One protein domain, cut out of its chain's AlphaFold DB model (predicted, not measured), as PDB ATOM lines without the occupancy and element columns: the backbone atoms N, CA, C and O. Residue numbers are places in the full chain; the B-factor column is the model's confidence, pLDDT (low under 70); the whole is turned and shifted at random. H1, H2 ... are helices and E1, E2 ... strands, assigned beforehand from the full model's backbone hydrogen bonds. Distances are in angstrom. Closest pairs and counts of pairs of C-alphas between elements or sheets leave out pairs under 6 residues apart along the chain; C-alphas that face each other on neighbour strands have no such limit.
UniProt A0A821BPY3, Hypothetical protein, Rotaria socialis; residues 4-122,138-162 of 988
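What this domain is: This is residues 4 to 122 and 138 to 162 of the 988 residues of the protein "Hypothetical protein" of Rotaria socialis (UniProt A0A821BPY3). A long, sharply kinked helix, H4, runs through the middle, with H1, H2 and H3 clustered on one side and H6 packed on the other. H5 and strand E1 lie far from H2, toward the opposite end. The 144 printed residues, mostly helix, hold H1, H2, H3, H4, H5, E1 and H6, in that order; E1 pairs with no named strand. The whole is compact, with a radius of gyration of the C-alphas of 15.6 A and spans of 45 by 33 by 27 A.

How they stand to each other: H4, residues 62 to 88, has a kink of 110 degrees near residue 82. H6, residues 141 to 156, touches it at a steep tilt of 40 degrees, the closest C-alphas, Gly 70 and Tyr 143, 4.2 A apart. H1, residues 4 to 17, touches residues 69 to 76 alone of H4, the closest C-alphas, Ser 8 and Phe 73, 6.2 A apart. H3, residues 46 to 58, touches H4 with residues 51 to 55 alone, the closest C-alphas, Ser 55 and Ile 62, 5.6 A apart. H2, residues 19 to 29, touches H1, the closest C-alphas, Gln 14 and Trp 22, 6.4 A apart. H5, residues 93 to 110, is near H4. Every O i to N i+4 pair is within hydrogen-bond range in H1, H2, H3 and H6, against 17 of 23 in H4 and 10 of 14 in H5.

Where its parts are: H4 measures 32.0 A from C-alpha 62 at (21.623, -49.708, 50.775) to C-alpha 88 at (32.955, -22.986, 37.287). H5 measures 24.6 A; E1 is residues 118 to 122.

The domain as a whole: Residues 123 to 137 are not printed; C-alphas 122 and 138 are 22.0 A apart. The link H2 to H3 is long. Residue 112 alone is under pLDDT 70.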
ATOM      1  N   LEU A   4      16.680 -29.820  51.046       88.94
ATOM      2  CA  LEU A   4      17.205 -30.000  49.686       88.94
ATOM      3  C   LEU A   4      17.551 -31.472  49.392       88.94
ATOM      4  O   LEU A   4      17.178 -31.998  48.349       88.94
ATOM      5  N   LEU A   5      18.221 -32.140  50.339       91.00
ATOM      6  CA  LEU A   5      18.588 -33.553  50.217       91.00
ATOM      7  C   LEU A   5      17.340 -34.445  50.258       91.00
ATOM      8  O   LEU A   5      17.183 -35.333  49.429       91.00
ATOM      9  N   LEU A   6      16.421 -34.183  51.189       91.44
ATOM     10  CA  LEU A   6      15.198 -34.976  51.333       91.44
ATOM     11  C   LEU A   6      14.291 -34.848  50.108       91.44
ATOM     12  O   LEU A   6      13.841 -35.862  49.593       91.44
ATOM     13  N   GLN A   7      14.083 -33.632  49.607       92.12
ATOM     14  CA  GLN A   7      13.278 -33.369  48.418       92.12
ATOM     15  C   GLN A   7      13.855 -34.075  47.188       92.12
ATOM     16  O   GLN A   7      13.107 -34.721  46.460       92.12
ATOM     17  N   SER A   8      15.182 -34.041  47.010       93.75
ATOM     18  CA  SER A   8      15.828 -34.778  45.919       93.75
ATOM     19  C   SER A   8      15.571 -36.285  46.015       93.75
ATOM     20  O   SER A   8      15.175 -36.901  45.032       93.75
ATOM     21  N   ALA A   9      15.692 -36.877  47.210       92.75
ATOM     22  CA  ALA A   9      15.413 -38.296  47.408       92.75
ATOM     23  C   ALA A   9      13.940 -38.630  47.127       92.75
ATOM     24  O   ALA A   9      13.662 -39.660  46.524       92.75
ATOM     25  N   VAL A  10      12.998 -37.760  47.510       91.81
ATOM     26  CA  VAL A  10      11.571 -37.939  47.197       91.81
ATOM     27  C   VAL A  10      11.334 -37.975  45.693       91.81
ATOM     28  O   VAL A  10      10.690 -38.901  45.208       91.81
ATOM     29  N   GLU A  11      11.876 -37.011  44.949       90.75
ATOM     30  CA  GLU A  11      11.712 -36.955  43.494       90.75
ATOM     31  C   GLU A  11      12.346 -38.163  42.802       90.75
ATOM     32  O   GLU A  11      11.733 -38.749  41.911       90.75
ATOM     33  N   ILE A  12      13.519 -38.605  43.268       91.56
ATOM     34  CA  ILE A  12      14.182 -39.816  42.766       91.56
ATOM     35  C   ILE A  12      13.325 -41.057  43.051       91.56
ATOM     36  O   ILE A  12      13.141 -41.899  42.169       91.56
ATOM     37  N   ILE A  13      12.751 -41.167  44.255       92.56
ATOM     38  CA  ILE A  13      11.876 -42.288  44.620       92.56
ATOM     39  C   ILE A  13      10.629 -42.309  43.737       92.56
ATOM     40  O   ILE A  13      10.270 -43.361  43.210       92.56
ATOM     41  N   GLN A  14       9.991 -41.157  43.543       91.44
ATOM     42  CA  GLN A  14       8.794 -41.032  42.713       91.44
ATOM     43  C   GLN A  14       9.088 -41.344  41.243       91.44
ATOM     44  O   GLN A  14       8.316 -42.065  40.612       91.44
ATOM     45  N   ALA A  15      10.216 -40.859  40.715       89.88
ATOM     46  CA  ALA A  15      10.610 -41.071  39.327       89.88
ATOM     47  C   ALA A  15      10.988 -42.531  39.036       89.88
ATOM     48  O   ALA A  15      10.566 -43.078  38.017       89.88
ATOM     49  N   LYS A  16      11.765 -43.175  39.919       90.75
ATOM     50  CA  LYS A  16      12.295 -44.529  39.684       90.75
ATOM     51  C   LYS A  16      11.380 -45.643  40.200       90.75
ATOM     52  O   LYS A  16      11.243 -46.674  39.548       90.75
ATOM     53  N   TYR A  17      10.758 -45.453  41.364       90.06
ATOM     54  CA  TYR A  17       9.993 -46.491  42.068       90.06
ATOM     55  C   TYR A  17       8.485 -46.190  42.165       90.06
ATOM     56  O   TYR A  17       7.731 -47.032  42.666       90.06
ATOM     57  N   GLY A  18       8.033 -45.031  41.675       91.31
ATOM     58  CA  GLY A  18       6.624 -44.639  41.598       91.31
ATOM     59  C   GLY A  18       6.058 -44.002  42.874       91.31
ATOM     60  O   GLY A  18       6.562 -44.198  43.984       91.31
ATOM     61  N   GLN A  19       4.956 -43.260  42.712       90.69
ATOM     62  CA  GLN A  19       4.280 -42.531  43.796       90.69
ATOM     63  C   GLN A  19       3.792 -43.451  44.928       90.69
ATOM     64  O   GLN A  19       3.910 -43.102  46.098       90.69
ATOM     65  N   GLU A  20       3.316 -44.654  44.597       91.94
ATOM     66  CA  GLU A  20       2.815 -45.628  45.579       91.94
ATOM     67  C   GLU A  20       3.892 -46.043  46.590       91.94
ATOM     68  O   GLU A  20       3.623 -46.150  47.788       91.94
ATOM     69  N   THR A  21       5.133 -46.227  46.125       91.50
ATOM     70  CA  THR A  21       6.272 -46.550  46.997       91.50
ATOM     71  C   THR A  21       6.540 -45.398  47.970       91.50
ATOM     72  O   THR A  21       6.791 -45.628  49.153       91.50
ATOM     73  N   TRP A  22       6.444 -44.149  47.503       92.56
ATOM     74  CA  TRP A  22       6.609 -42.976  48.359       92.56
ATOM     75  C   TRP A  22       5.495 -42.859  49.410       92.56
ATOM     76  O   TRP A  22       5.779 -42.590  50.578       92.56
ATOM     77  N   ASP A  23       4.240 -43.124  49.046       90.56
ATOM     78  CA  ASP A  23       3.113 -43.079  49.986       90.56
ATOM     79  C   ASP A  23       3.215 -44.159  51.082       90.56
ATOM     80  O   ASP A  23       2.914 -43.891  52.254       90.56
ATOM     81  N   GLN A  24       3.726 -45.351  50.751       90.56
ATOM     82  CA  GLN A  24       4.047 -46.389  51.742       90.56
ATOM     83  C   GLN A  24       5.134 -45.922  52.721       90.56
ATOM     84  O   GLN A  24       4.968 -46.045  53.938       90.56
ATOM     85  N   ILE A  25       6.213 -45.319  52.206       91.06
ATOM     86  CA  ILE A  25       7.301 -44.763  53.024       91.06
ATOM     87  C   ILE A  25       6.777 -43.659  53.951       91.06
ATOM     88  O   ILE A  25       7.072 -43.684  55.151       91.06
ATOM     89  N   LYS A  26       5.954 -42.731  53.441       91.69
ATOM     90  CA  LYS A  26       5.320 -41.672  54.248       91.69
ATOM     91  C   LYS A  26       4.486 -42.245  55.390       91.69
ATOM     92  O   LYS A  26       4.598 -41.773  56.521       91.69
ATOM     93  N   THR A  27       3.698 -43.282  55.107       90.69
ATOM     94  CA  THR A  27       2.810 -43.915  56.092       90.69
ATOM     95  C   THR A  27       3.604 -44.594  57.210       90.69
ATOM     96  O   THR A  27       3.301 -44.407  58.390       90.69
ATOM     97  N   ILE A  28       4.658 -45.341  56.863       91.31
ATOM     98  CA  ILE A  28       5.495 -46.065  57.835       91.31
ATOM     99  C   ILE A  28       6.330 -45.094  58.680       91.31
ATOM    100  O   ILE A  28       6.431 -45.254  59.898       91.31
ATOM    101  N   LEU A  29       6.915 -44.065  58.056       89.88
ATOM    102  CA  LEU A  29       7.758 -43.083  58.745       89.88
ATOM    103  C   LEU A  29       6.969 -41.959  59.434       89.88
ATOM    104  O   LEU A  29       7.587 -41.173  60.153       89.88
ATOM    105  N   ARG A  30       5.636 -41.914  59.267       87.56
ATOM    106  CA  ARG A  30       4.729 -40.876  59.797       87.56
ATOM    107  C   ARG A  30       5.174 -39.465  59.405       87.56
ATOM    108  O   ARG A  30       5.410 -38.611  60.257       87.56
ATOM    109  N   ILE A  31       5.360 -39.256  58.105       85.94
ATOM    110  CA  ILE A  31       5.735 -37.954  57.545       85.94
ATOM    111  C   ILE A  31       4.448 -37.199  57.191       85.94
ATOM    112  O   ILE A  31       3.749 -37.593  56.262       85.94
ATOM    113  N   ASP A  32       4.157 -36.116  57.915       74.69
ATOM    114  CA  ASP A  32       2.924 -35.323  57.752       74.69
ATOM    115  C   ASP A  32       2.966 -34.338  56.565       74.69
ATOM    116  O   ASP A  32       1.961 -33.719  56.224       74.69
ATOM    117  N   THR A  33       4.132 -34.153  55.942       76.31
ATOM    118  CA  THR A  33       4.349 -33.170  54.872       76.31
ATOM    119  C   THR A  33       4.493 -33.837  53.508       76.31
ATOM    120  O   THR A  33       5.343 -34.712  53.343       76.31
ATOM    121  N   ASP A  34       3.744 -33.362  52.510       71.06
ATOM    122  CA  ASP A  34       3.820 -33.881  51.134       71.06
ATOM    123  C   ASP A  34       5.093 -33.470  50.379       71.06
ATOM    124  O   ASP A  34       5.520 -34.177  49.465       71.06
ATOM    125  N   SER A  35       5.728 -32.365  50.774       80.38
ATOM    126  CA  SER A  35       6.966 -31.857  50.174       80.38
ATOM    127  C   SER A  35       7.917 -31.314  51.236       80.38
ATOM    128  O   SER A  35       7.474 -30.723  52.227       80.38
ATOM    129  N   PHE A  36       9.224 -31.445  51.006       85.44
ATOM    130  CA  PHE A  36      10.245 -30.887  51.889       85.44
ATOM    131  C   PHE A  36      10.683 -29.506  51.389       85.44
ATOM    132  O   PHE A  36      11.071 -29.338  50.236       85.44
ATOM    133  N   SER A  37      10.665 -28.504  52.269       82.50
ATOM    134  CA  SER A  37      11.193 -27.178  51.940       82.50
ATOM    135  C   SER A  37      12.720 -27.218  51.935       82.50
ATOM    136  O   SER A  37      13.335 -27.594  52.937       82.50
ATOM    137  N   ALA A  38      13.343 -26.800  50.829       80.75
ATOM    138  CA  ALA A  38      14.791 -26.888  50.629       80.75
ATOM    139  C   ALA A  38      15.608 -26.231  51.762       80.75
ATOM    140  O   ALA A  38      16.619 -26.785  52.202       80.75
ATOM    141  N   PHE A  39      15.128 -25.094  52.280       77.56
ATOM    142  CA  PHE A  39      15.793 -24.289  53.312       77.56
ATOM    143  C   PHE A  39      15.400 -24.661  54.750       77.56
ATOM    144  O   PHE A  39      15.980 -24.134  55.701       77.56
ATOM    145  N   HIS A  40      14.449 -25.578  54.945       80.69
ATOM    146  CA  HIS A  40      14.071 -26.037  56.280       80.69
ATOM    147  C   HIS A  40      14.995 -27.163  56.769       80.69
ATOM    148  O   HIS A  40      15.500 -27.966  55.981       80.69
ATOM    149  N   GLN A  41      15.233 -27.224  58.084       82.19
ATOM    150  CA  GLN A  41      16.035 -28.280  58.699       82.19
ATOM    151  C   GLN A  41      15.152 -29.379  59.283       82.19
ATOM    152  O   GLN A  41      14.287 -29.128  60.109       82.19
ATOM    153  N   TYR A  42      15.456 -30.611  58.902       87.50
ATOM    154  CA  TYR A  42      14.796 -31.830  59.353       87.50
ATOM    155  C   TYR A  42      15.770 -32.704  60.158       87.50
ATOM    156  O   TYR A  42      16.984 -32.460  60.165       87.50
ATOM    157  N   GLY A  43      15.260 -33.739  60.833       85.50
ATOM    158  CA  GLY A  43      16.080 -34.670  61.621       85.50
ATOM    159  C   GLY A  43      17.209 -35.311  60.799       85.50
ATOM    160  O   GLY A  43      17.010 -35.697  59.650       85.50
ATOM    161  N   GLU A  44      18.412 -35.420  61.372       83.94
ATOM    162  CA  GLU A  44      19.607 -35.890  60.645       83.94
ATOM    163  C   GLU A  44      19.538 -37.366  60.222       83.94
ATOM    164  O   GLU A  44      20.166 -37.746  59.238       83.94
ATOM    165  N   THR A  45      18.732 -38.179  60.908       88.44
ATOM    166  CA  THR A  45      18.559 -39.610  60.621       88.44
ATOM    167  C   THR A  45      17.500 -39.900  59.559       88.44
ATOM    168  O   THR A  45      17.447 -41.016  59.049       88.44
ATOM    169  N   LEU A  46      16.652 -38.924  59.207       91.06
ATOM    170  CA  LEU A  46      15.486 -39.152  58.348       91.06
ATOM    171  C   LEU A  46      15.877 -39.653  56.952       91.06
ATOM    172  O   LEU A  46      15.278 -40.601  56.463       91.06
ATOM    173  N   PHE A  47      16.915 -39.073  56.348       92.88
ATOM    174  CA  PHE A  47      17.392 -39.458  55.016       92.88
ATOM    175  C   PHE A  47      17.852 -40.923  54.968       92.88
ATOM    176  O   PHE A  47      17.424 -41.689  54.110       92.88
ATOM    177  N   ILE A  48      18.652 -41.343  55.954       92.25
ATOM    178  CA  ILE A  48      19.127 -42.731  56.073       92.25
ATOM    179  C   ILE A  48      17.963 -43.682  56.380       92.25
ATOM    180  O   ILE A  48      17.931 -44.800  55.882       92.25
ATOM    181  N   ARG A  49      16.979 -43.257  57.182       93.00
ATOM    182  CA  ARG A  49      15.773 -44.059  57.443       93.00
ATOM    183  C   ARG A  49      14.936 -44.269  56.181       93.00
ATOM    184  O   ARG A  49      14.434 -45.370  55.997       93.00
ATOM    185  N   ILE A  50      14.816 -43.253  55.323       93.38
ATOM    186  CA  ILE A  50      14.164 -43.378  54.011       93.38
ATOM    187  C   ILE A  50      14.927 -44.386  53.143       93.38
ATOM    188  O   ILE A  50      14.305 -45.293  52.599       93.38
ATOM    189  N   ALA A  51      16.257 -44.277  53.066       93.94
ATOM    190  CA  ALA A  51      17.085 -45.199  52.286       93.94
ATOM    191  C   ALA A  51      17.004 -46.652  52.796       93.94
ATOM    192  O   ALA A  51      16.808 -47.564  51.998       93.94
ATOM    193  N   ASN A  52      17.080 -46.875  54.116       94.06
ATOM    194  CA  ASN A  52      16.922 -48.205  54.721       94.06
ATOM    195  C   ASN A  52      15.538 -48.800  54.440       94.06
ATOM    196  O   ASN A  52      15.434 -49.955  54.044       94.06
ATOM    197  N   LEU A  53      14.470 -48.012  54.597       94.00
ATOM    198  CA  LEU A  53      13.120 -48.501  54.336       94.00
ATOM    199  C   LEU A  53      12.913 -48.818  52.848       94.00
ATOM    200  O   LEU A  53      12.265 -49.803  52.510       94.00
ATOM    201  N   LEU A  54      13.488 -48.017  51.949       94.31
ATOM    202  CA  LEU A  54      13.464 -48.303  50.515       94.31
ATOM    203  C   LEU A  54      14.241 -49.587  50.180       94.31
ATOM    204  O   LEU A  54      13.761 -50.385  49.377       94.31
ATOM    205  N   SER A  55      15.389 -49.808  50.831       94.75
ATOM    206  CA  SER A  55      16.186 -51.039  50.729       94.75
ATOM    207  C   SER A  55      15.369 -52.266  51.132       94.75
ATOM    208  O   SER A  55      15.312 -53.242  50.387       94.75
ATOM    209  N   GLU A  56      14.646 -52.188  52.251       92.88
ATOM    210  CA  GLU A  56      13.759 -53.261  52.711       92.88
ATOM    211  C   GLU A  56      12.589 -53.510  51.746       92.88
ATOM    212  O   GLU A  56      12.293 -54.662  51.429       92.88
ATOM    213  N   LEU A  57      11.945 -52.447  51.245       92.50
ATOM    214  CA  LEU A  57      10.777 -52.543  50.360       92.50
ATOM    215  C   LEU A  57      11.110 -53.048  48.949       92.50
ATOM    216  O   LEU A  57      10.242 -53.621  48.290       92.50
ATOM    217  N   LYS A  58      12.324 -52.786  48.451       92.12
ATOM    218  CA  LYS A  58      12.746 -53.138  47.082       92.12
ATOM    219  C   LYS A  58      13.772 -54.267  47.015       92.12
ATOM    220  O   LYS A  58      14.044 -54.743  45.920       92.12
ATOM    221  N   HIS A  59      14.285 -54.722  48.158       91.50
ATOM    222  CA  HIS A  59      15.327 -55.749  48.261       91.50
ATOM    223  C   HIS A  59      16.632 -55.390  47.522       91.50
ATOM    224  O   HIS A  59      17.365 -56.272  47.082       91.50
ATOM    225  N   GLU A  60      16.929 -54.096  47.398       92.69
ATOM    226  CA  GLU A  60      18.195 -53.577  46.864       92.69
ATOM    227  C   GLU A  60      19.122 -53.224  48.038       92.69
ATOM    228  O   GLU A  60      18.635 -52.714  49.052       92.69
ATOM    229  N   PRO A  61      20.440 -53.474  47.958       94.81
ATOM    230  CA  PRO A  61      21.352 -53.122  49.039       94.81
ATOM    231  C   PRO A  61      21.418 -51.597  49.215       94.81
ATOM    232  O   PRO A  61      21.347 -50.827  48.256       94.81
ATOM    233  N   ILE A  62      21.582 -51.144  50.461       93.94
ATOM    234  CA  ILE A  62      21.623 -49.708  50.775       93.94
ATOM    235  C   ILE A  62      22.768 -48.968  50.069       93.94
ATOM    236  O   ILE A  62      22.623 -47.784  49.775       93.94
ATOM    237  N   SER A  63      23.883 -49.648  49.775       93.56
ATOM    238  CA  SER A  63      24.997 -49.088  48.999       93.56
ATOM    239  C   SER A  63      24.528 -48.580  47.641       93.56
ATOM    240  O   SER A  63      24.804 -47.435  47.298       93.56
ATOM    241  N   ASP A  64      23.754 -49.392  46.926       93.69
ATOM    242  CA  ASP A  64      23.328 -49.107  45.558       93.69
ATOM    243  C   ASP A  64      22.273 -47.999  45.563       93.69
ATOM    244  O   ASP A  64      22.343 -47.063  44.770       93.69
ATOM    245  N   ILE A  65      21.336 -48.033  46.518       94.94
ATOM    246  CA  ILE A  65      20.351 -46.957  46.701       94.94
ATOM    247  C   ILE A  65      21.047 -45.624  46.990       94.94
ATOM    248  O   ILE A  65      20.678 -44.600  46.416       94.94
ATOM    249  N   MET A  66      22.044 -45.624  47.878       95.44
ATOM    250  CA  MET A  66      22.786 -44.413  48.223       95.44
ATOM    251  C   MET A  66      23.611 -43.903  47.041       95.44
ATOM    252  O   MET A  66      23.623 -42.694  46.820       95.44
ATOM    253  N   ASP A  67      24.236 -44.791  46.267       94.88
ATOM    254  CA  ASP A  67      24.950 -44.449  45.032       94.88
ATOM    255  C   ASP A  67      24.017 -43.795  44.003       94.88
ATOM    256  O   ASP A  67      24.284 -42.686  43.541       94.88
ATOM    257  N   ILE A  68      22.844 -44.390  43.758       94.56
ATOM    258  CA  ILE A  68      21.807 -43.829  42.876       94.56
ATOM    259  C   ILE A  68      21.324 -42.466  43.379       94.56
ATOM    260  O   ILE A  68      21.180 -41.531  42.591       94.56
ATOM    261  N   PHE A  69      21.076 -42.330  44.686       95.75
ATOM    262  CA  PHE A  69      20.692 -41.048  45.274       95.75
ATOM    263  C   PHE A  69      21.771 -39.990  45.050       95.75
ATOM    264  O   PHE A  69      21.439 -38.850  44.738       95.75
ATOM    265  N   GLY A  70      23.045 -40.356  45.187       94.62
ATOM    266  CA  GLY A  70      24.177 -39.468  44.944       94.62
ATOM    267  C   GLY A  70      24.306 -39.058  43.482       94.62
ATOM    268  O   GLY A  70      24.452 -37.872  43.180       94.62
ATOM    269  N   PHE A  71      24.196 -40.033  42.584       93.75
ATOM    270  CA  PHE A  71      24.266 -39.853  41.138       93.75
ATOM    271  C   PHE A  71      23.171 -38.899  40.637       93.75
ATOM    272  O   PHE A  71      23.454 -37.864  40.034       93.75
ATOM    273  N   GLU A  72      21.908 -39.181  40.965       93.88
ATOM    274  CA  GLU A  72      20.773 -38.358  40.529       93.88
ATOM    275  C   GLU A  72      20.695 -37.011  41.258       93.88
ATOM    276  O   GLU A  72      20.181 -36.033  40.707       93.88
ATOM    277  N   PHE A  73      21.253 -36.901  42.469       94.75
ATOM    278  CA  PHE A  73      21.313 -35.626  43.181       94.75
ATOM    279  C   PHE A  73      22.045 -34.550  42.374       94.75
ATOM    280  O   PHE A  73      21.599 -33.403  42.359       94.75
ATOM    281  N   VAL A  74      23.132 -34.904  41.676       92.62
ATOM    282  CA  VAL A  74      23.885 -33.960  40.830       92.62
ATOM    283  C   VAL A  74      23.000 -33.424  39.700       92.62
ATOM    284  O   VAL A  74      22.959 -32.213  39.462       92.62
ATOM    285  N   SER A  75      22.217 -34.296  39.061       90.62
ATOM    286  CA  SER A  75      21.220 -33.907  38.056       90.62
ATOM    287  C   SER A  75      20.130 -33.010  38.644       90.62
ATOM    288  O   SER A  75      19.774 -31.991  38.047       90.62
ATOM    289  N   TYR A  76      19.637 -33.336  39.842       91.25
ATOM    290  CA  TYR A  76      18.637 -32.537  40.545       91.25
ATOM    291  C   TYR A  76      19.146 -31.120  40.853       91.25
ATOM    292  O   TYR A  76      18.465 -30.144  40.535       91.25
ATOM    293  N   VAL A  77      20.348 -30.960  41.420       89.50
ATOM    294  CA  VAL A  77      20.881 -29.618  41.727       89.50
ATOM    295  C   VAL A  77      21.253 -28.833  40.469       89.50
ATOM    296  O   VAL A  77      21.048 -27.619  40.437       89.50
ATOM    297  N   SER A  78      21.713 -29.508  39.408       87.00
ATOM    298  CA  SER A  78      21.944 -28.900  38.088       87.00
ATOM    299  C   SER A  78      20.644 -28.284  37.544       87.00
ATOM    300  O   SER A  78      20.610 -27.093  37.223       87.00
ATOM    301  N   ASN A  79      19.539 -29.038  37.566       85.94
ATOM    302  CA  ASN A  79      18.223 -28.562  37.120       85.94
ATOM    303  C   ASN A  79      17.648 -27.442  38.007       85.94
ATOM    304  O   ASN A  79      16.916 -26.584  37.516       85.94
ATOM    305  N   ASN A  80      18.009 -27.417  39.292       82.62
ATOM    306  CA  ASN A  80      17.580 -26.405  40.261       82.62
ATOM    307  C   ASN A  80      18.522 -25.186  40.350       82.62
ATOM    308  O   ASN A  80      18.504 -24.454  41.338       82.62
ATOM    309  N   GLY A  81      19.327 -24.937  39.312       80.75
ATOM    310  CA  GLY A  81      20.068 -23.682  39.145       80.75
ATOM    311  C   GLY A  81      21.501 -23.671  39.682       80.75
ATOM    312  O   GLY A  81      22.169 -22.647  39.552       80.75
ATOM    313  N   TYR A  82      22.013 -24.787  40.214       85.81
ATOM    314  CA  TYR A  82      23.413 -24.896  40.657       85.81
ATOM    315  C   TYR A  82      24.387 -25.309  39.540       85.81
ATOM    316  O   TYR A  82      25.594 -25.357  39.772       85.81
ATOM    317  N   ASP A  83      23.895 -25.563  38.321       86.06
ATOM    318  CA  ASP A  83      24.711 -26.054  37.200       86.06
ATOM    319  C   ASP A  83      25.918 -25.160  36.882       86.06
ATOM    320  O   ASP A  83      27.028 -25.643  36.668       86.06
ATOM    321  N   GLN A  84      25.712 -23.841  36.894       85.62
ATOM    322  CA  GLN A  84      26.771 -22.879  36.588       85.62
ATOM    323  C   GLN A  84      27.878 -22.902  37.641       85.62
ATOM    324  O   GLN A  84      29.053 -22.861  37.287       85.62
ATOM    325  N   ILE A  85      27.516 -23.000  38.924       84.50
ATOM    326  CA  ILE A  85      28.480 -22.994  40.029       84.50
ATOM    327  C   ILE A  85      29.339 -24.259  39.978       84.50
ATOM    328  O   ILE A  85      30.563 -24.171  40.067       84.50
ATOM    329  N   LEU A  86      28.714 -25.421  39.769       87.50
ATOM    330  CA  LEU A  86      29.428 -26.696  39.657       87.50
ATOM    331  C   LEU A  86      30.390 -26.712  38.461       87.50
ATOM    332  O   LEU A  86      31.509 -27.196  38.591       87.50
ATOM    333  N   ARG A  87      29.998 -26.113  37.329       85.50
ATOM    334  CA  ARG A  87      30.847 -26.007  36.131       85.50
ATOM    335  C   ARG A  87      32.051 -25.075  36.315       85.50
ATOM    336  O   ARG A  87      33.080 -25.288  35.684       85.50
ATOM    337  N   ILE A  88      31.918 -24.021  37.121       86.50
ATOM    338  CA  ILE A  88      32.955 -22.986  37.287       86.50
ATOM    339  C   ILE A  88      34.000 -23.375  38.346       86.50
ATOM    340  O   ILE A  88      35.082 -22.796  38.362       86.50
ATOM    341  N   LEU A  89      33.717 -24.358  39.207       82.62
ATOM    342  CA  LEU A  89      34.577 -24.685  40.349       82.62
ATOM    343  C   LEU A  89      36.006 -25.101  39.957       82.62
ATOM    344  O   LEU A  89      36.942 -24.839  40.705       82.62
ATOM    345  N   GLY A  90      36.185 -25.726  38.792       81.69
ATOM    346  CA  GLY A  90      37.502 -26.141  38.319       81.69
ATOM    347  C   GLY A  90      37.530 -26.420  36.822       81.69
ATOM    348  O   GLY A  90      36.541 -26.888  36.256       81.69
ATOM    349  N   HIS A  91      38.672 -26.153  36.182       83.38
ATOM    350  CA  HIS A  91      38.883 -26.454  34.761       83.38
ATOM    351  C   HIS A  91      38.994 -27.956  34.501       83.38
ATOM    352  O   HIS A  91      38.541 -28.432  33.462       83.38
ATOM    353  N   ASN A  92      39.575 -28.691  35.449       87.94
ATOM    354  CA  ASN A  92      39.713 -30.140  35.404       87.94
ATOM    355  C   ASN A  92      39.164 -30.767  36.688       87.94
ATOM    356  O   ASN A  92      38.997 -30.095  37.708       87.94
ATOM    357  N   MET A  93      38.975 -32.086  36.669       87.06
ATOM    358  CA  MET A  93      38.490 -32.828  37.833       87.06
ATOM    359  C   MET A  93      39.379 -32.662  39.077       87.06
ATOM    360  O   MET A  93      38.872 -32.580  40.193       87.06
ATOM    361  N   ARG A  94      40.698 -32.548  38.894       85.44
ATOM    362  CA  ARG A  94      41.644 -32.236  39.975       85.44
ATOM    363  C   ARG A  94      41.317 -30.906  40.658       85.44
ATOM    364  O   ARG A  94      41.212 -30.853  41.880       85.44
ATOM    365  N   ASP A  95      41.128 -29.851  39.869       83.44
ATOM    366  CA  ASP A  95      40.844 -28.501  40.369       83.44
ATOM    367  C   ASP A  95      39.500 -28.475  41.104       83.44
ATOM    368  O   ASP A  95      39.381 -27.887  42.177       83.44
ATOM    369  N   PHE A  96      38.506 -29.188  40.561       88.38
ATOM    370  CA  PHE A  96      37.198 -29.355  41.187       88.38
ATOM    371  C   PHE A  96      37.304 -29.988  42.577       88.38
ATOM    372  O   PHE A  96      36.757 -29.454  43.541       88.38
ATOM    373  N   LEU A  97      38.023 -31.111  42.696       86.69
ATOM    374  CA  LEU A  97      38.168 -31.840  43.959       86.69
ATOM    375  C   LEU A  97      38.939 -31.028  45.006       86.69
ATOM    376  O   LEU A  97      38.543 -31.014  46.169       86.69
ATOM    377  N   ASN A  98      39.972 -30.292  44.588       79.56
ATOM    378  CA  ASN A  98      40.686 -29.352  45.457       79.56
ATOM    379  C   ASN A  98      39.813 -28.142  45.861       79.56
ATOM    380  O   ASN A  98      39.995 -27.575  46.937       79.56
ATOM    381  N   GLY A  99      38.838 -27.760  45.031       76.12
ATOM    382  CA  GLY A  99      37.909 -26.653  45.273       76.12
ATOM    383  C   GLY A  99      36.648 -26.999  46.078       76.12
ATOM    384  O   GLY A  99      35.892 -26.089  46.423       76.12
ATOM    385  N   LEU A 100      36.394 -28.272  46.405       81.75
ATOM    386  CA  LEU A 100      35.136 -28.718  47.028       81.75
ATOM    387  C   LEU A 100      34.843 -28.066  48.385       81.75
ATOM    388  O   LEU A 100      33.708 -27.653  48.640       81.75
ATOM    389  N   ASP A 101      35.847 -27.932  49.252       74.25
ATOM    390  CA  ASP A 101      35.653 -27.296  50.561       74.25
ATOM    391  C   ASP A 101      35.310 -25.800  50.396       74.25
ATOM    392  O   ASP A 101      34.463 -25.278  51.123       74.25
ATOM    393  N   ASN A 102      35.849 -25.124  49.371       73.69
ATOM    394  CA  ASN A 102      35.504 -23.730  49.064       73.69
ATOM    395  C   ASN A 102      34.055 -23.583  48.587       73.69
ATOM    396  O   ASN A 102      33.366 -22.648  49.001       73.69
ATOM    397  N   LEU A 103      33.571 -24.518  47.762       80.38
ATOM    398  CA  LEU A 103      32.163 -24.555  47.363       80.38
ATOM    399  C   LEU A 103      31.251 -24.694  48.584       80.38
ATOM    400  O   LEU A 103      30.244 -23.997  48.690       80.38
ATOM    401  N   HIS A 104      31.590 -25.580  49.516       80.88
ATOM    402  CA  HIS A 104      30.789 -25.775  50.718       80.88
ATOM    403  C   HIS A 104      30.761 -24.550  51.631       80.88
ATOM    404  O   HIS A 104      29.698 -24.237  52.169       80.88
ATOM    405  N   GLU A 105      31.882 -23.844  51.783       70.12
ATOM    406  CA  GLU A 105      31.901 -22.574  52.515       70.12
ATOM    407  C   GLU A 105      31.030 -21.521  51.818       70.12
ATOM    408  O   GLU A 105      30.214 -20.877  52.472       70.12
ATOM    409  N   TYR A 106      31.083 -21.421  50.486       72.88
ATOM    410  CA  TYR A 106      30.171 -20.551  49.737       72.88
ATOM    411  C   TYR A 106      28.695 -20.932  49.949       72.88
ATOM    412  O   TYR A 106      27.828 -20.082  50.153       72.88
ATOM    413  N   MET A 107      28.385 -22.227  49.970       76.56
ATOM    414  CA  MET A 107      27.022 -22.709  50.188       76.56
ATOM    415  C   MET A 107      26.499 -22.416  51.600       76.56
ATOM    416  O   MET A 107      25.278 -22.365  51.779       76.56
ATOM    417  N   ARG A 108      27.364 -22.155  52.593       73.56
ATOM    418  CA  ARG A 108      26.913 -21.709  53.921       73.56
ATOM    419  C   ARG A 108      26.199 -20.360  53.878       73.56
ATOM    420  O   ARG A 108      25.361 -20.128  54.737       73.56
ATOM    421  N   TYR A 109      26.403 -19.517  52.863       70.38
ATOM    422  CA  TYR A 109      25.626 -18.273  52.749       70.38
ATOM    423  C   TYR A 109      24.146 -18.517  52.499       70.38
ATOM    424  O   TYR A 109      23.290 -17.920  53.149       70.38
ATOM    425  N   SER A 110      23.844 -19.443  51.594       71.25
ATOM    426  CA  SER A 110      22.467 -19.856  51.320       71.25
ATOM    427  C   SER A 110      21.933 -20.820  52.386       71.25
ATOM    428  O   SER A 110      20.727 -20.881  52.625       71.25
ATOM    429  N   TYR A 111      22.822 -21.556  53.061       76.94
ATOM    430  CA  TYR A 111      22.486 -22.561  54.069       76.94
ATOM    431  C   TYR A 111      23.330 -22.382  55.353       76.94
ATOM    432  O   TYR A 111      24.218 -23.195  55.619       76.94
ATOM    433  N   PRO A 112      23.034 -21.380  56.208       64.69
ATOM    434  CA  PRO A 112      23.906 -20.969  57.324       64.69
ATOM    435  C   PRO A 112      24.229 -22.053  58.349       64.69
ATOM    436  O   PRO A 112      25.283 -22.056  58.966       64.69
ATOM    437  N   ARG A 113      23.318 -23.007  58.544       73.31
ATOM    438  CA  ARG A 113      23.491 -24.109  59.500       73.31
ATOM    439  C   ARG A 113      23.975 -25.389  58.818       73.31
ATOM    440  O   ARG A 113      23.772 -26.490  59.342       73.31
ATOM    441  N   MET A 114      24.530 -25.282  57.609       78.12
ATOM    442  CA  MET A 114      25.052 -26.422  56.869       78.12
ATOM    443  C   MET A 114      26.318 -26.921  57.555       78.12
ATOM    444  O   MET A 114      27.255 -26.172  57.798       78.12
ATOM    445  N   ARG A 115      26.354 -28.224  57.833       79.12
ATOM    446  CA  ARG A 115      27.564 -28.935  58.257       79.12
ATOM    447  C   ARG A 115      28.093 -29.714  57.052       79.12
ATOM    448  O   ARG A 115      27.517 -30.776  56.773       79.12
ATOM    449  N   PRO A 116      29.051 -29.174  56.286       81.94
ATOM    450  CA  PRO A 116      29.583 -29.861  55.122       81.94
ATOM    451  C   PRO A 116      30.585 -30.953  55.527       81.94
ATOM    452  O   PRO A 116      31.208 -30.851  56.590       81.94
ATOM    453  N   PRO A 117      30.733 -32.008  54.712       86.50
ATOM    454  CA  PRO A 117      31.900 -32.879  54.781       86.50
ATOM    455  C   PRO A 117      33.159 -32.136  54.308       86.50
ATOM    456  O   PRO A 117      33.059 -31.092  53.666       86.50
ATOM    457  N   SER A 118      34.324 -32.695  54.620       81.38
ATOM    458  CA  SER A 118      35.618 -32.179  54.170       81.38
ATOM    459  C   SER A 118      36.276 -33.121  53.184       81.38
ATOM    460  O   SER A 118      36.234 -34.345  53.371       81.38
ATOM    461  N   PHE A 119      36.914 -32.520  52.186       83.38
ATOM    462  CA  PHE A 119      37.681 -33.187  51.152       83.38
ATOM    463  C   PHE A 119      39.100 -32.632  51.103       83.38
ATOM    464  O   PHE A 119      39.301 -31.421  51.066       83.38
ATOM    465  N   TYR A 120      40.091 -33.519  51.075       78.94
ATOM    466  CA  TYR A 120      41.463 -33.129  50.763       78.94
ATOM    467  C   TYR A 120      42.178 -34.231  49.988       78.94
ATOM    468  O   TYR A 120      41.925 -35.422  50.189       78.94
ATOM    469  N   VAL A 121      43.067 -33.819  49.090       81.44
ATOM    470  CA  VAL A 121      43.868 -34.712  48.253       81.44
ATOM    471  C   VAL A 121      45.210 -34.958  48.945       81.44
ATOM    472  O   VAL A 121      45.844 -34.016  49.403       81.44
ATOM    473  N   GLU A 122      45.633 -36.219  49.068       78.50
ATOM    474  CA  GLU A 122      46.926 -36.572  49.689       78.50
ATOM    475  C   GLU A 122      48.017 -36.810  48.647       78.50
ATOM    476  O   GLU A 122      49.120 -36.278  48.762       78.50
ATOM    477  N   ARG A 138      27.360 -40.486  59.299       86.88
ATOM    478  CA  ARG A 138      27.659 -41.881  58.952       86.88
ATOM    479  C   ARG A 138      26.788 -42.362  57.790       86.88
ATOM    480  O   ARG A 138      25.686 -41.854  57.610       86.88
ATOM    481  N   GLY A 139      27.270 -43.339  57.021       86.94
ATOM    482  CA  GLY A 139      26.489 -44.000  55.962       86.94
ATOM    483  C   GLY A 139      26.349 -43.231  54.641       86.94
ATOM    484  O   GLY A 139      25.559 -43.631  53.797       86.94
ATOM    485  N   PHE A 140      27.100 -42.143  54.433       91.75
ATOM    486  CA  PHE A 140      27.041 -41.318  53.210       91.75
ATOM    487  C   PHE A 140      28.117 -41.652  52.165       91.75
ATOM    488  O   PHE A 140      28.229 -40.958  51.162       91.75
ATOM    489  N   VAL A 141      28.901 -42.708  52.380       92.38
ATOM    490  CA  VAL A 141      30.067 -43.060  51.551       92.38
ATOM    491  C   VAL A 141      29.679 -43.264  50.091       92.38
ATOM    492  O   VAL A 141      30.146 -42.541  49.218       92.38
ATOM    493  N   TYR A 142      28.754 -44.193  49.844       94.38
ATOM    494  CA  TYR A 142      28.271 -44.518  48.503       94.38
ATOM    495  C   TYR A 142      27.515 -43.354  47.858       94.38
ATOM    496  O   TYR A 142      27.636 -43.126  46.664       94.38
ATOM    497  N   TYR A 143      26.838 -42.527  48.659       95.00
ATOM    498  CA  TYR A 143      26.218 -41.297  48.169       95.00
ATOM    499  C   TYR A 143      27.244 -40.310  47.599       95.00
ATOM    500  O   TYR A 143      27.013 -39.705  46.558       95.00
ATOM    501  N   VAL A 144      28.407 -40.171  48.236       94.50
ATOM    502  CA  VAL A 144      29.493 -39.324  47.719       94.50
ATOM    503  C   VAL A 144      30.158 -39.950  46.490       94.50
ATOM    504  O   VAL A 144      30.508 -39.223  45.562       94.50
ATOM    505  N   ILE A 145      30.294 -41.278  46.446       94.88
ATOM    506  CA  ILE A 145      30.821 -41.999  45.277       94.88
ATOM    507  C   ILE A 145      29.955 -41.717  44.040       94.88
ATOM    508  O   ILE A 145      30.491 -41.272  43.022       94.88
ATOM    509  N   GLY A 146      28.630 -41.857  44.151       94.88
ATOM    510  CA  GLY A 146      27.703 -41.562  43.055       94.88
ATOM    511  C   GLY A 146      27.779 -40.108  42.584       94.88
ATOM    512  O   GLY A 146      27.799 -39.839  41.382       94.88
ATOM    513  N   GLN A 147      27.925 -39.161  43.520       95.38
ATOM    514  CA  GLN A 147      28.108 -37.741  43.195       95.38
ATOM    515  C   GLN A 147      29.393 -37.477  42.401       95.38
ATOM    516  O   GLN A 147      29.345 -36.824  41.360       95.38
ATOM    517  N   ILE A 148      30.542 -37.962  42.884       94.81
ATOM    518  CA  ILE A 148      31.843 -37.735  42.233       94.81
ATOM    519  C   ILE A 148      31.859 -38.376  40.840       94.81
ATOM    520  O   ILE A 148      32.365 -37.770  39.894       94.81
ATOM    521  N   THR A 149      31.262 -39.561  40.707       94.56
ATOM    522  CA  THR A 149      31.157 -40.282  39.434       94.56
ATOM    523  C   THR A 149      30.335 -39.494  38.411       94.56
ATOM    524  O   THR A 149      30.789 -39.293  37.282       94.56
ATOM    525  N   GLU A 150      29.162 -38.974  38.799       94.12
ATOM    526  CA  GLU A 150      28.341 -38.163  37.890       94.12
ATOM    527  C   GLU A 150      28.997 -36.820  37.561       94.12
ATOM    528  O   GLU A 150      28.918 -36.367  36.422       94.12
ATOM    529  N   ILE A 151      29.697 -36.188  38.509       93.81
ATOM    530  CA  ILE A 151      30.435 -34.944  38.248       93.81
ATOM    531  C   ILE A 151      31.538 -35.170  37.208       93.81
ATOM    532  O   ILE A 151      31.636 -34.397  36.250       93.81
ATOM    533  N   GLY A 152      32.336 -36.231  37.367       91.75
ATOM    534  CA  GLY A 152      33.383 -36.605  36.414       91.75
ATOM    535  C   GLY A 152      32.821 -36.831  35.013       91.75
ATOM    536  O   GLY A 152      33.304 -36.235  34.048       91.75
ATOM    537  N   ARG A 153      31.732 -37.604  34.919       92.06
ATOM    538  CA  ARG A 153      31.067 -37.925  33.653       92.06
ATOM    539  C   ARG A 153      30.424 -36.704  32.993       92.06
ATOM    540  O   ARG A 153      30.543 -36.538  31.787       92.06
ATOM    541  N   ARG A 154      29.706 -35.879  33.758       89.75
ATOM    542  CA  ARG A 154      28.850 -34.804  33.231       89.75
ATOM    543  C   ARG A 154      29.611 -33.530  32.886       89.75
ATOM    544  O   ARG A 154      29.241 -32.855  31.927       89.75
ATOM    545  N   TYR A 155      30.600 -33.155  33.698       90.75
ATOM    546  CA  TYR A 155      31.293 -31.870  33.557       90.75
ATOM    547  C   TYR A 155      32.677 -31.991  32.923       90.75
ATOM    548  O   TYR A 155      33.133 -31.023  32.316       90.75
ATOM    549  N   TYR A 156      33.327 -33.151  33.044       89.81
ATOM    550  CA  TYR A 156      34.714 -33.345  32.617       89.81
ATOM    551  C   TYR A 156      34.892 -34.457  31.579       89.81
ATOM    552  O   TYR A 156      36.031 -34.747  31.223       89.81
ATOM    553  N   ASP A 157      33.800 -35.084  31.120       87.06
ATOM    554  CA  ASP A 157      33.810 -36.243  30.214       87.06
ATOM    555  C   ASP A 157      34.807 -37.340  30.654       87.06
ATOM    556  O   ASP A 157      35.387 -38.058  29.840       87.06
ATOM    557  N   SER A 158      35.016 -37.463  31.968       87.25
ATOM    558  CA  SER A 158      35.995 -38.357  32.579       87.25
ATOM    559  C   SER A 158      35.281 -39.537  33.223       87.25
ATOM    560  O   SER A 158      34.368 -39.356  34.033       87.25
ATOM    561  N   HIS A 159      35.693 -40.755  32.871       90.19
ATOM    562  CA  HIS A 159      35.230 -41.950  33.563       90.19
ATOM    563  C   HIS A 159      36.087 -42.171  34.806       90.19
ATOM    564  O   HIS A 159      37.298 -42.358  34.704       90.19
ATOM    565  N   VAL A 160      35.453 -42.104  35.973       91.94
ATOM    566  CA  VAL A 160      36.138 -42.110  37.265       91.94
ATOM    567  C   VAL A 160      35.780 -43.393  37.978       91.94
ATOM    568  O   VAL A 160      34.634 -43.583  38.379       91.94
ATOM    569  N   GLU A 161      36.767 -44.260  38.158       92.56
ATOM    570  CA  GLU A 161      36.618 -45.447  38.993       92.56
ATOM    571  C   GLU A 161      37.073 -45.115  40.415       92.56
ATOM    572  O   GLU A 161      38.143 -44.532  40.616       92.56
ATOM    573  N   ILE A 162      36.251 -45.457  41.410       94.50
ATOM    574  CA  ILE A 162      36.498 -45.120  42.816       94.50
ATOM    575  C   ILE A 162      36.583 -46.400  43.648       94.50
ATOM    576  O   ILE A 162      35.626 -47.166  43.719       94.50
TER     577      ILE A 162